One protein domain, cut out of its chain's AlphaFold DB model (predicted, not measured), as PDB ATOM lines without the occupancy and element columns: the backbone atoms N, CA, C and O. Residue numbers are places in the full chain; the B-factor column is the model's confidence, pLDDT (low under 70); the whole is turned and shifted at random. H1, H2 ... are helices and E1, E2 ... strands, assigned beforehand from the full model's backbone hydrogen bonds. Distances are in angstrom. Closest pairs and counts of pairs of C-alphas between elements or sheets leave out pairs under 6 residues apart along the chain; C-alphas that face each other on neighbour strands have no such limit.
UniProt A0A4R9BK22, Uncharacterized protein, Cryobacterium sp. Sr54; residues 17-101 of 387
ATOM      1  N   ASP A  17     246.802 179.980 349.188       56.38
ATOM      2  CA  ASP A  17     246.256 181.310 349.482       56.38
ATOM      3  C   ASP A  17     245.792 181.453 350.940       56.38
ATOM      4  O   ASP A  17     245.999 182.501 351.553       56.38
ATOM      5  N   ALA A  18     245.318 180.366 351.561       56.34
ATOM      6  CA  ALA A  18     244.950 180.352 352.979       56.34
ATOM      7  C   ALA A  18     246.147 180.643 353.910       56.34
ATOM      8  O   ALA A  18     245.960 181.124 355.029       56.34
ATOM      9  N   LEU A  19     247.378 180.389 353.444       56.31
ATOM     10  CA  LEU A  19     248.616 180.721 354.154       56.31
ATOM     11  C   LEU A  19     249.034 182.184 353.954       56.31
ATOM     12  O   LEU A  19     249.724 182.742 354.808       56.31
ATOM     13  N   ARG A  20     248.638 182.813 352.836       55.56
ATOM     14  CA  ARG A  20     248.974 184.209 352.498       55.56
ATOM     15  C   ARG A  20     248.023 185.210 353.149       55.56
ATOM     16  O   ARG A  20     248.467 186.289 353.546       55.56
ATOM     17  N   ASP A  21     246.749 184.850 353.271       51.03
ATOM     18  CA  ASP A  21     245.695 185.743 353.764       51.03
ATOM     19  C   ASP A  21     245.731 185.942 355.286       51.03
ATOM     20  O   ASP A  21     245.159 186.898 355.817       51.03
ATOM     21  N   TYR A  22     246.469 185.096 356.010       51.22
ATOM     22  CA  TYR A  22     246.673 185.255 357.444       51.22
ATOM     23  C   TYR A  22     247.851 186.180 357.748       51.22
ATOM     24  O   TYR A  22     248.996 185.757 357.914       51.22
ATOM     25  N   ARG A  23     247.549 187.473 357.868       53.22
ATOM     26  CA  ARG A  23     248.432 188.445 358.515       53.22
ATOM     27  C   ARG A  23     247.858 188.803 359.887       53.22
ATOM     28  O   ARG A  23     246.855 189.517 359.931       53.22
ATOM     29  N   PRO A  24     248.454 188.352 361.003       52.75
ATOM     30  CA  PRO A  24     248.079 188.860 362.308       52.75
ATOM     31  C   PRO A  24     248.337 190.371 362.338       52.75
ATOM     32  O   PRO A  24     249.379 190.859 361.891       52.75
ATOM     33  N   LEU A  25     247.354 191.123 362.827       54.78
ATOM     34  CA  LEU A  25     247.442 192.574 362.953       54.78
ATOM     35  C   LEU A  25     248.658 192.953 363.821       54.78
ATOM     36  O   LEU A  25     248.850 192.406 364.904       54.78
ATOM     37  N   GLY A  26     249.471 193.900 363.342       55.16
ATOM     38  CA  GLY A  26     250.524 194.545 364.136       55.16
ATOM     39  C   GLY A  26     251.843 193.779 364.319       55.16
ATOM     40  O   GLY A  26     252.678 194.258 365.081       55.16
ATOM     41  N   GLY A  27     252.056 192.644 363.641       68.50
ATOM     42  CA  GLY A  27     253.300 191.863 363.729       68.50
ATOM     43  C   GLY A  27     253.985 191.603 362.381       68.50
ATOM     44  O   GLY A  27     253.361 191.673 361.321       68.50
ATOM     45  N   GLN A  28     255.284 191.290 362.414       76.00
ATOM     46  CA  GLN A  28     256.011 190.730 361.269       76.00
ATOM     47  C   GLN A  28     255.821 189.215 361.245       76.00
ATOM     48  O   GLN A  28     255.981 188.570 362.275       76.00
ATOM     49  N   VAL A  29     255.518 188.636 360.082       74.75
ATOM     50  CA  VAL A  29     255.371 187.182 359.929       74.75
ATOM     51  C   VAL A  29     256.408 186.642 358.964       74.75
ATOM     52  O   VAL A  29     256.575 187.153 357.857       74.75
ATOM     53  N   HIS A  30     257.066 185.573 359.389       76.50
ATOM     54  CA  HIS A  30     257.946 184.747 358.590       76.50
ATOM     55  C   HIS A  30     257.387 183.324 358.543       76.50
ATOM     56  O   HIS A  30     257.122 182.717 359.581       76.50
ATOM     57  N   ILE A  31     257.209 182.792 357.337       73.00
ATOM     58  CA  ILE A  31     256.811 181.402 357.118       73.00
ATOM     59  C   ILE A  31     258.017 180.692 356.524       73.00
ATOM     60  O   ILE A  31     258.489 181.069 355.456       73.00
ATOM     61  N   ALA A  32     258.487 179.668 357.221       73.31
ATOM     62  CA  ALA A  32     259.450 178.719 356.697       73.31
ATOM     63  C   ALA A  32     258.771 177.357 356.633       73.31
ATOM     64  O   ALA A  32     257.932 177.029 357.463       73.31
ATOM     65  N   GLY A  33     259.131 176.543 355.664       75.44
ATOM     66  CA  GLY A  33     258.653 175.184 355.555       75.44
ATOM     67  C   GLY A  33     259.780 174.241 355.224       75.44
ATOM     68  O   GLY A  33     260.950 174.606 355.084       75.44
ATOM     69  N   SER A  34     259.422 172.987 355.104       79.25
ATOM     70  CA  SER A  34     260.327 171.938 354.682       79.25
ATOM     71  C   SER A  34     259.516 170.906 353.932       79.25
ATOM     72  O   SER A  34     258.330 170.723 354.198       79.25
ATOM     73  N   ALA A  35     260.152 170.310 352.936       80.88
ATOM     74  CA  ALA A  35     259.538 169.321 352.075       80.88
ATOM     75  C   ALA A  35     260.615 168.433 351.451       80.88
ATOM     76  O   ALA A  35     261.823 168.662 351.615       80.88
ATOM     77  N   ARG A  36     260.169 167.445 350.682       82.69
ATOM     78  CA  ARG A  36     260.987 166.730 349.709       82.69
ATOM     79  C   ARG A  36     260.535 167.082 348.303       82.69
ATOM     80  O   ARG A  36     259.346 167.192 348.038       82.69
ATOM     81  N   PHE A  37     261.494 167.233 347.405       84.62
ATOM     82  CA  PHE A  37     261.269 167.439 345.985       84.62
ATOM     83  C   PHE A  37     262.132 166.442 345.215       84.62
ATOM     84  O   PHE A  37     263.358 166.484 345.322       84.62
ATOM     85  N   ASP A  38     261.486 165.524 344.490       82.62
ATOM     86  CA  ASP A  38     262.148 164.451 343.724       82.62
ATOM     87  C   ASP A  38     263.175 163.674 344.574       82.62
ATOM     88  O   ASP A  38     264.342 163.493 344.227       82.62
ATOM     89  N   GLY A  39     262.750 163.294 345.783       73.50
ATOM     90  CA  GLY A  39     263.579 162.574 346.746       73.50
ATOM     91  C   GLY A  39     264.617 163.423 347.489       73.50
ATOM     92  O   GLY A  39     265.210 162.904 348.436       73.50
ATOM     93  N   VAL A  40     264.809 164.705 347.157       75.69
ATOM     94  CA  VAL A  40     265.778 165.585 347.835       75.69
ATOM     95  C   VAL A  40     265.109 166.494 348.860       75.69
ATOM     96  O   VAL A  40     264.022 167.016 348.633       75.69
ATOM     97  N   ARG A  41     265.771 166.709 350.000       76.75
ATOM     98  CA  ARG A  41     265.304 167.622 351.045       76.75
ATOM     99  C   ARG A  41     265.423 169.073 350.598       76.75
ATOM    100  O   ARG A  41     266.474 169.503 350.122       76.75
ATOM    101  N   VAL A  42     264.372 169.838 350.864       81.19
ATOM    102  CA  VAL A  42     264.324 171.262 350.560       81.19
ATOM    103  C   VAL A  42     263.782 172.054 351.742       81.19
ATOM    104  O   VAL A  42     262.861 171.626 352.437       81.19
ATOM    105  N   VAL A  43     264.357 173.229 351.967       84.12
ATOM    106  CA  VAL A  43     263.786 174.258 352.835       84.12
ATOM    107  C   VAL A  43     262.837 175.082 351.983       84.12
ATOM    108  O   VAL A  43     263.243 175.646 350.976       84.12
ATOM    109  N   VAL A  44     261.577 175.169 352.379       80.25
ATOM    110  CA  VAL A  44     260.602 176.044 351.730       80.25
ATOM    111  C   VAL A  44     260.732 177.429 352.356       80.25
ATOM    112  O   VAL A  44     260.492 177.593 353.548       80.25
ATOM    113  N   SER A  45     261.134 178.438 351.592       76.06
ATOM    114  CA  SER A  45     261.297 179.803 352.106       76.06
ATOM    115  C   SER A  45     260.052 180.668 351.936       76.06
ATOM    116  O   SER A  45     259.890 181.654 352.649       76.06
ATOM    117  N   SER A  46     259.193 180.347 350.968       73.88
ATOM    118  CA  SER A  46     257.914 181.028 350.763       73.88
ATOM    119  C   SER A  46     256.994 180.220 349.851       73.88
ATOM    120  O   SER A  46     257.437 179.337 349.116       73.88
ATOM    121  N   VAL A  47     255.700 180.540 349.892       70.12
ATOM    122  CA  VAL A  47     254.672 179.928 349.045       70.12
ATOM    123  C   VAL A  47     253.921 181.046 348.308       70.12
ATOM    124  O   VAL A  47     253.520 182.040 348.923       70.12
ATOM    125  N   SER A  48     253.800 180.941 346.984       66.81
ATOM    126  CA  SER A  48     253.182 181.935 346.098       66.81
ATOM    127  C   SER A  48     251.761 181.518 345.698       66.81
ATOM    128  O   SER A  48     251.438 180.336 345.674       66.81
ATOM    129  N   GLY A  49     250.907 182.486 345.352       61.91
ATOM    130  CA  GLY A  49     249.502 182.227 344.987       61.91
ATOM    131  C   GLY A  49     249.300 181.462 343.674       61.91
ATOM    132  O   GLY A  49     248.188 181.051 343.380       61.91
ATOM    133  N   ASP A  50     250.362 181.221 342.901       71.19
ATOM    134  CA  ASP A  50     250.291 180.502 341.622       71.19
ATOM    135  C   ASP A  50     250.666 179.012 341.771       71.19
ATOM    136  O   ASP A  50     251.157 178.393 340.828       71.19
ATOM    137  N   ASN A  51     250.496 178.432 342.967       76.56
ATOM    138  CA  ASN A  51     250.983 177.093 343.350       76.56
ATOM    139  C   ASN A  51     252.510 176.911 343.250       76.56
ATOM    140  O   ASN A  51     252.997 175.777 343.254       76.56
ATOM    141  N   LEU A  52     253.279 178.000 343.183       81.81
ATOM    142  CA  LEU A  52     254.739 177.939 343.177       81.81
ATOM    143  C   LEU A  52     255.290 178.105 344.590       81.81
ATOM    144  O   LEU A  52     254.848 178.945 345.371       81.81
ATOM    145  N   VAL A  53     256.295 177.307 344.908       82.19
ATOM    146  CA  VAL A  53     256.940 177.262 346.215       82.19
ATOM    147  C   VAL A  53     258.405 177.584 346.031       82.19
ATOM    148  O   VAL A  53     259.087 176.907 345.262       82.19
ATOM    149  N   VAL A  54     258.900 178.597 346.739       87.56
ATOM    150  CA  VAL A  54     260.331 178.892 346.733       87.56
ATOM    151  C   VAL A  54     261.011 177.905 347.667       87.56
ATOM    152  O   VAL A  54     260.727 177.858 348.866       87.56
ATOM    153  N   VAL A  55     261.900 177.106 347.096       87.00
ATOM    154  CA  VAL A  55     262.647 176.045 347.757       87.00
ATOM    155  C   VAL A  55     264.140 176.334 347.705       87.00
ATOM    156  O   VAL A  55     264.650 176.868 346.723       87.00
ATOM    157  N   ILE A  56     264.841 175.965 348.769       88.25
ATOM    158  CA  ILE A  56     266.281 176.107 348.941       88.25
ATOM    159  C   ILE A  56     266.848 174.735 349.292       88.25
ATOM    160  O   ILE A  56     266.388 174.095 350.238       88.25
ATOM    161  N   GLY A  57     267.859 174.281 348.563       85.00
ATOM    162  CA  GLY A  57     268.511 173.004 348.846       85.00
ATOM    163  C   GLY A  57     269.375 172.512 347.695       85.00
ATOM    164  O   GLY A  57     269.617 173.234 346.728       85.00
ATOM    165  N   GLU A  58     269.835 171.269 347.807       84.62
ATOM    166  CA  GLU A  58     270.562 170.557 346.751       84.62
ATOM    167  C   GLU A  58     269.576 170.050 345.688       84.62
ATOM    168  O   GLU A  58     269.251 168.871 345.598       84.62
ATOM    169  N   LEU A  59     269.015 170.959 344.903       83.25
ATOM    170  CA  LEU A  59     267.854 170.659 344.072       83.25
ATOM    171  C   LEU A  59     268.245 169.973 342.757       83.25
ATOM    172  O   LEU A  59     269.211 170.394 342.119       83.25
ATOM    173  N   PRO A  60     267.480 168.981 342.268       83.31
ATOM    174  CA  PRO A  60     267.636 168.533 340.897       83.31
ATOM    175  C   PRO A  60     267.279 169.671 339.938       83.31
ATOM    176  O   PRO A  60     266.360 170.453 340.162       83.31
ATOM    177  N   ILE A  61     268.006 169.756 338.825       80.25
ATOM    178  CA  ILE A  61     267.802 170.815 337.826       80.25
ATOM    179  C   ILE A  61     266.395 170.720 337.210       80.25
ATOM    180  O   ILE A  61     265.782 171.735 336.885       80.25
ATOM    181  N   ASN A  62     265.862 169.512 337.031       84.81
ATOM    182  CA  ASN A  62     264.566 169.307 336.393       84.81
ATOM    183  C   ASN A  62     263.411 169.647 337.344       84.81
ATOM    184  O   ASN A  62     263.395 169.238 338.495       84.81
ATOM    185  N   GLY A  63     262.414 170.375 336.837       83.56
ATOM    186  CA  GLY A  63     261.208 170.723 337.595       83.56
ATOM    187  C   GLY A  63     261.326 171.951 338.507       83.56
ATOM    188  O   GLY A  63     260.291 172.407 338.981       83.56
ATOM    189  N   VAL A  64     262.527 172.522 338.663       88.00
ATOM    190  CA  VAL A  64     262.762 173.813 339.330       88.00
ATOM    191  C   VAL A  64     262.765 174.944 338.300       88.00
ATOM    192  O   VAL A  64     263.406 174.831 337.251       88.00
ATOM    193  N   GLN A  65     262.077 176.037 338.590       89.94
ATOM    194  CA  GLN A  65     261.971 177.265 337.802       89.94
ATOM    195  C   GLN A  65     262.710 178.409 338.519       89.94
ATOM    196  O   GLN A  65     263.083 178.255 339.678       89.94
ATOM    197  N   ASN A  66     262.965 179.532 337.834       88.44
ATOM    198  CA  ASN A  66     263.537 180.754 338.432       88.44
ATOM    199  C   ASN A  66     264.733 180.503 339.375       88.44
ATOM    200  O   ASN A  66     264.736 180.890 340.539       88.44
ATOM    201  N   ARG A  67     265.737 179.791 338.855       89.50
ATOM    202  CA  ARG A  67     266.857 179.250 339.636       89.50
ATOM    203  C   ARG A  67     267.914 180.309 339.915       89.50
ATOM    204  O   ARG A  67     268.383 180.958 338.979       89.50
ATOM    205  N   ASP A  68     268.376 180.361 341.155       89.88
ATOM    206  CA  ASP A  68     269.578 181.084 341.552       89.88
ATOM    207  C   ASP A  68     270.522 180.171 342.347       89.88
ATOM    208  O   ASP A  68     270.130 179.505 343.305       89.88
ATOM    209  N   PHE A  69     271.776 180.090 341.910       86.50
ATOM    210  CA  PHE A  69     272.753 179.151 342.459       86.50
ATOM    211  C   PHE A  69     273.446 179.799 343.651       86.50
ATOM    212  O   PHE A  69     274.202 180.754 343.484       86.50
ATOM    213  N   LEU A  70     273.210 179.255 344.845       84.06
ATOM    214  CA  LEU A  70     273.785 179.782 346.084       84.06
ATOM    215  C   LEU A  70     275.276 179.457 346.188       84.06
ATOM    216  O   LEU A  70     276.039 180.248 346.740       84.06
ATOM    217  N   ASP A  71     275.684 178.320 345.619       79.81
ATOM    218  CA  ASP A  71     277.087 177.996 345.394       79.81
ATOM    219  C   ASP A  71     277.372 177.842 343.886       79.81
ATOM    220  O   ASP A  71     277.022 176.824 343.276       79.81
ATOM    221  N   PRO A  72     278.021 178.836 343.250       75.69
ATOM    222  CA  PRO A  72     278.317 178.794 341.823       75.69
ATOM    223  C   PRO A  72     279.362 177.732 341.449       75.69
ATOM    224  O   PRO A  72     279.461 177.389 340.271       75.69
ATOM    225  N   THR A  73     280.125 177.187 342.405       76.75
ATOM    226  CA  THR A  73     281.154 176.167 342.130       76.75
ATOM    227  C   THR A  73     280.563 174.795 341.796       76.75
ATOM    228  O   THR A  73     281.213 174.003 341.115       76.75
ATOM    229  N   TYR A  74     279.309 174.542 342.185       67.88
ATOM    230  CA  TYR A  74     278.601 173.277 341.957       67.88
ATOM    231  C   TYR A  74     277.475 173.383 340.924       67.88
ATOM    232  O   TYR A  74     276.622 172.498 340.855       67.88
ATOM    233  N   ARG A  75     277.455 174.437 340.097       71.00
ATOM    234  CA  ARG A  75     276.378 174.694 339.123       71.00
ATOM    235  C   ARG A  75     276.083 173.508 338.192       71.00
ATOM    236  O   ARG A  75     274.921 173.284 337.870       71.00
ATOM    237  N   ASP A  76     277.110 172.757 337.800       75.88
ATOM    238  CA  ASP A  76     276.993 171.607 336.888       75.88
ATOM    239  C   ASP A  76     276.802 170.261 337.622       75.88
ATOM    240  O   ASP A  76     276.833 169.192 337.006       75.88
ATOM    241  N   SER A  77     276.614 170.288 338.948       72.88
ATOM    242  CA  SER A  77     276.253 169.107 339.739       72.88
ATOM    243  C   SER A  77     274.864 168.591 339.351       72.88
ATOM    244  O   SER A  77     274.001 169.340 338.897       72.88
ATOM    245  N   ARG A  78     274.612 167.298 339.593       67.50
ATOM    246  CA  ARG A  78     273.258 166.724 339.473       67.50
ATOM    247  C   ARG A  78     272.272 167.343 340.471       67.50
ATOM    248  O   ARG A  78     271.086 167.405 340.160       67.50
ATOM    249  N   SER A  79     272.789 167.825 341.603       70.56
ATOM    250  CA  SER A  79     272.039 168.474 342.683       70.56
ATOM    251  C   SER A  79     272.809 169.701 343.196       70.56
ATOM    252  O   SER A  79     273.511 169.611 344.203       70.56
ATOM    253  N   PRO A  80     272.791 170.836 342.477       81.00
ATOM    254  CA  PRO A  80     273.443 172.064 342.923       81.00
ATOM    255  C   PRO A  80     272.728 172.660 344.137       81.00
ATOM    256  O   PRO A  80     271.498 172.645 344.198       81.00
ATOM    257  N   LEU A  81     273.477 173.273 345.056       83.38
ATOM    258  CA  LEU A  81     272.883 174.112 346.094       83.38
ATOM    259  C   LEU A  81     272.313 175.383 345.447       83.38
ATOM    260  O   LEU A  81     273.055 176.256 344.988       83.38
ATOM    261  N   MET A  82     270.989 175.482 345.397       88.25
ATOM    262  CA  MET A  82     270.293 176.586 344.744       88.25
ATOM    263  C   MET A  82     269.030 176.978 345.511       88.25
ATOM    264  O   MET A  82     268.529 176.232 346.355       88.25
ATOM    265  N   VAL A  83     268.518 178.158 345.186       90.38
ATOM    266  CA  VAL A  83     267.138 178.558 345.433       90.38
ATOM    267  C   VAL A  83     266.384 178.532 344.105       90.38
ATOM    268  O   VAL A  83     266.947 178.843 343.055       90.38
ATOM    269  N   GLY A  84     265.122 178.133 344.119       89.62
ATOM    270  CA  GLY A  84     264.278 178.163 342.932       89.62
ATOM    271  C   GLY A  84     262.825 177.883 343.266       89.62
ATOM    272  O   GLY A  84     262.472 177.680 344.422       89.62
ATOM    273  N   GLU A  85     261.976 177.882 342.251       91.19
ATOM    274  CA  GLU A  85     260.534 177.696 342.396       91.19
ATOM    275  C   GLU A  85     260.109 176.317 341.894       91.19
ATOM    276  O   GLU A  85     260.474 175.911 340.793       91.19
ATOM    277  N   VAL A  86     259.314 175.592 342.673       89.38
ATOM    278  CA  VAL A  86     258.728 174.305 342.270       89.38
ATOM    279  C   VAL A  86     257.216 174.333 342.427       89.38
ATOM    280  O   VAL A  86     256.680 175.088 343.232       89.38
ATOM    281  N   ASP A  87     256.527 173.503 341.652       86.81
ATOM    282  CA  ASP A  87     255.087 173.294 341.808       86.81
ATOM    283  C   ASP A  87     254.809 172.578 343.139       86.81
ATOM    284  O   ASP A  87     255.420 171.541 343.417       86.81
ATOM    285  N   PHE A  88     253.892 173.116 343.948       81.38
ATOM    286  CA  PHE A  88     253.515 172.556 345.248       81.38
ATOM    287  C   PHE A  88     253.087 171.085 345.156       81.38
ATOM    288  O   PHE A  88     253.422 170.296 346.033       81.38
ATOM    289  N   SER A  89     252.409 170.684 344.075       81.44
ATOM    290  CA  SER A  89     251.953 169.299 343.870       81.44
ATOM    291  C   SER A  89     253.088 168.281 343.714       81.44
ATOM    292  O   SER A  89     252.841 167.078 343.750       81.44
ATOM    293  N   LYS A  90     254.327 168.750 343.529       85.19
ATOM    294  CA  LYS A  90     255.534 167.917 343.437       85.19
ATOM    295  C   LYS A  90     256.294 167.818 344.757       85.19
ATOM    296  O   LYS A  90     257.379 167.239 344.776       85.19
ATOM    297  N   LEU A  91     255.783 168.448 345.811       82.75
ATOM    298  CA  LEU A  91     256.359 168.364 347.140       82.75
ATOM    299  C   LEU A  91     255.746 167.196 347.907       82.75
ATOM    300  O   LEU A  91     254.533 167.126 348.085       82.75
ATOM    301  N   ASP A  92     256.610 166.337 348.428       77.25
ATOM    302  CA  ASP A  92     256.248 165.281 349.366       77.25
ATOM    303  C   ASP A  92     256.633 165.700 350.791       77.25
ATOM    304  O   ASP A  92     257.572 166.475 350.986       77.25
ATOM    305  N   GLN A  93     255.933 165.170 351.801       74.50
ATOM    306  CA  GLN A  93     256.226 165.423 353.224       74.50
ATOM    307  C   GLN A  93     256.371 166.919 353.545       74.50
ATOM    308  O   GLN A  93     257.322 167.343 354.193       74.50
ATOM    309  N   PHE A  94     255.456 167.733 353.035       75.94
ATOM    310  CA  PHE A  94     255.464 169.168 353.262       75.94
ATOM    311  C   PHE A  94     254.963 169.503 354.673       75.94
ATOM    312  O   PHE A  94     253.951 168.967 355.115       75.94
ATOM    313  N   TRP A  95     255.623 170.429 355.365       75.06
ATOM    314  CA  TRP A  95     255.044 171.105 356.528       75.06
ATOM    315  C   TRP A  95     255.589 172.525 356.681       75.06
ATOM    316  O   TRP A  95     256.626 172.895 356.119       75.06
ATOM    317  N   LEU A  96     254.895 173.317 357.495       74.38
ATOM    318  CA  LEU A  96     255.207 174.716 357.751       74.38
ATOM    319  C   LEU A  96     255.522 174.991 359.217       74.38
ATOM    320  O   LEU A  96     255.031 174.351 360.143       74.38
ATOM    321  N   THR A  97     256.349 176.006 359.403       75.00
ATOM    322  CA  THR A  97     256.628 176.690 360.654       75.00
ATOM    323  C   THR A  97     256.312 178.165 360.451       75.00
ATOM    324  O   THR A  97     256.878 178.827 359.577       75.00
ATOM    325  N   ARG A  98     255.401 178.692 361.264       78.81
ATOM    326  CA  ARG A  98     255.016 180.105 361.228       78.81
ATOM    327  C   ARG A  98     255.633 180.817 362.415       78.81
ATOM    328  O   ARG A  98     255.281 180.502 363.541       78.81
ATOM    329  N   THR A  99     256.484 181.806 362.171       82.06
ATOM    330  CA  THR A  99     257.028 182.684 363.210       82.06
ATOM    331  C   THR A  99     256.462 184.080 363.041       82.06
ATOM    332  O   THR A  99     256.625 184.701 361.995       82.06
ATOM    333  N   SER A 100     255.812 184.582 364.079       83.44
ATOM    334  CA  SER A 100     255.270 185.937 364.120       83.44
ATOM    335  C   SER A 100     255.960 186.730 365.229       83.44
ATOM    336  O   SER A 100     256.220 186.164 366.287       83.44
ATOM    337  N   THR A 101     256.263 188.004 364.992       84.00
ATOM    338  CA  THR A 101     256.984 188.898 365.913       84.00
ATOM    339  C   THR A 101     256.185 190.171 366.134       84.00
ATOM    340  O   THR A 101     255.756 190.796 365.164       84.00
TER     341      THR A 101
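This is residues 17 to 101 of the 387 residues of an uncharacterized protein of Cryobacterium sp. Sr54 (UniProt A0A4R9BK22). The model is one strongly twisted, open sheet of six strands, drawn out at one end where E1 and E6 run side by side as a long two-stranded ribbon; E2 and E3 lie in the middle, and toward the other end are the hairpin of E4 and E5 and its loop of residues 70 to 80. The small helix H1 only grazes the sheet. The printed part has 85 residues, in the order H1 E1 E2 E3 E4 E5 E6; across the antiparallel sheet the order is E4 E5 E3 E2 E1 E6. It is mostly strand and compact, with a radius of gyration of the C-alphas of 13.6 A, yet elongated, spanning 45 by 24 by 19 A.

E1, residues 27 to 37, E2, residues 40 to 47, and E3, residues 52 to 58, form a meander, each strand the antiparallel neighbour of the one before. N 33 and O 44 are 2.7 A apart, within hydrogen-bond range, as are N 56 and O 43, also 2.7 A. E2 bends by 58 degrees at residue 43. E6, residues 91 to 101, is an edge strand antiparallel to E1 at 165 degrees, with N 97 and O 32 2.7 A apart; it bends by 63 degrees at residue 94. E5, residues 81 to 87, is the neighbour of E3, with N 53 and O 86 2.8 A apart. E4, residues 65 to 69, the other edge strand, forms a hairpin with E5, with N 65 and O 85 2.7 A apart. E4 and E6 are apart. H1, residues 17 to 20, is too short for an O i to N i+4 pair.

E1 is 31.2 A long from C-alpha 27 at (253.300, 191.863, 363.729), and E6 is 27.8 A long, ending at C-alpha 101 at (256.984, 188.898, 365.913). E5 measures 18.3 A, E2 18.2 A, E3 17.8 A, E4 11.9 A and H1 5.0 A.

The C-alphas farthest apart, Leu 25 and Asp 76, are 44.6 A apart. The printed part has no cut; the link from E4 to E5 is long. Mean pLDDT of the printed part is 76.9, with residues 17 to 27, 48 to 49, 74 and 78 under 70.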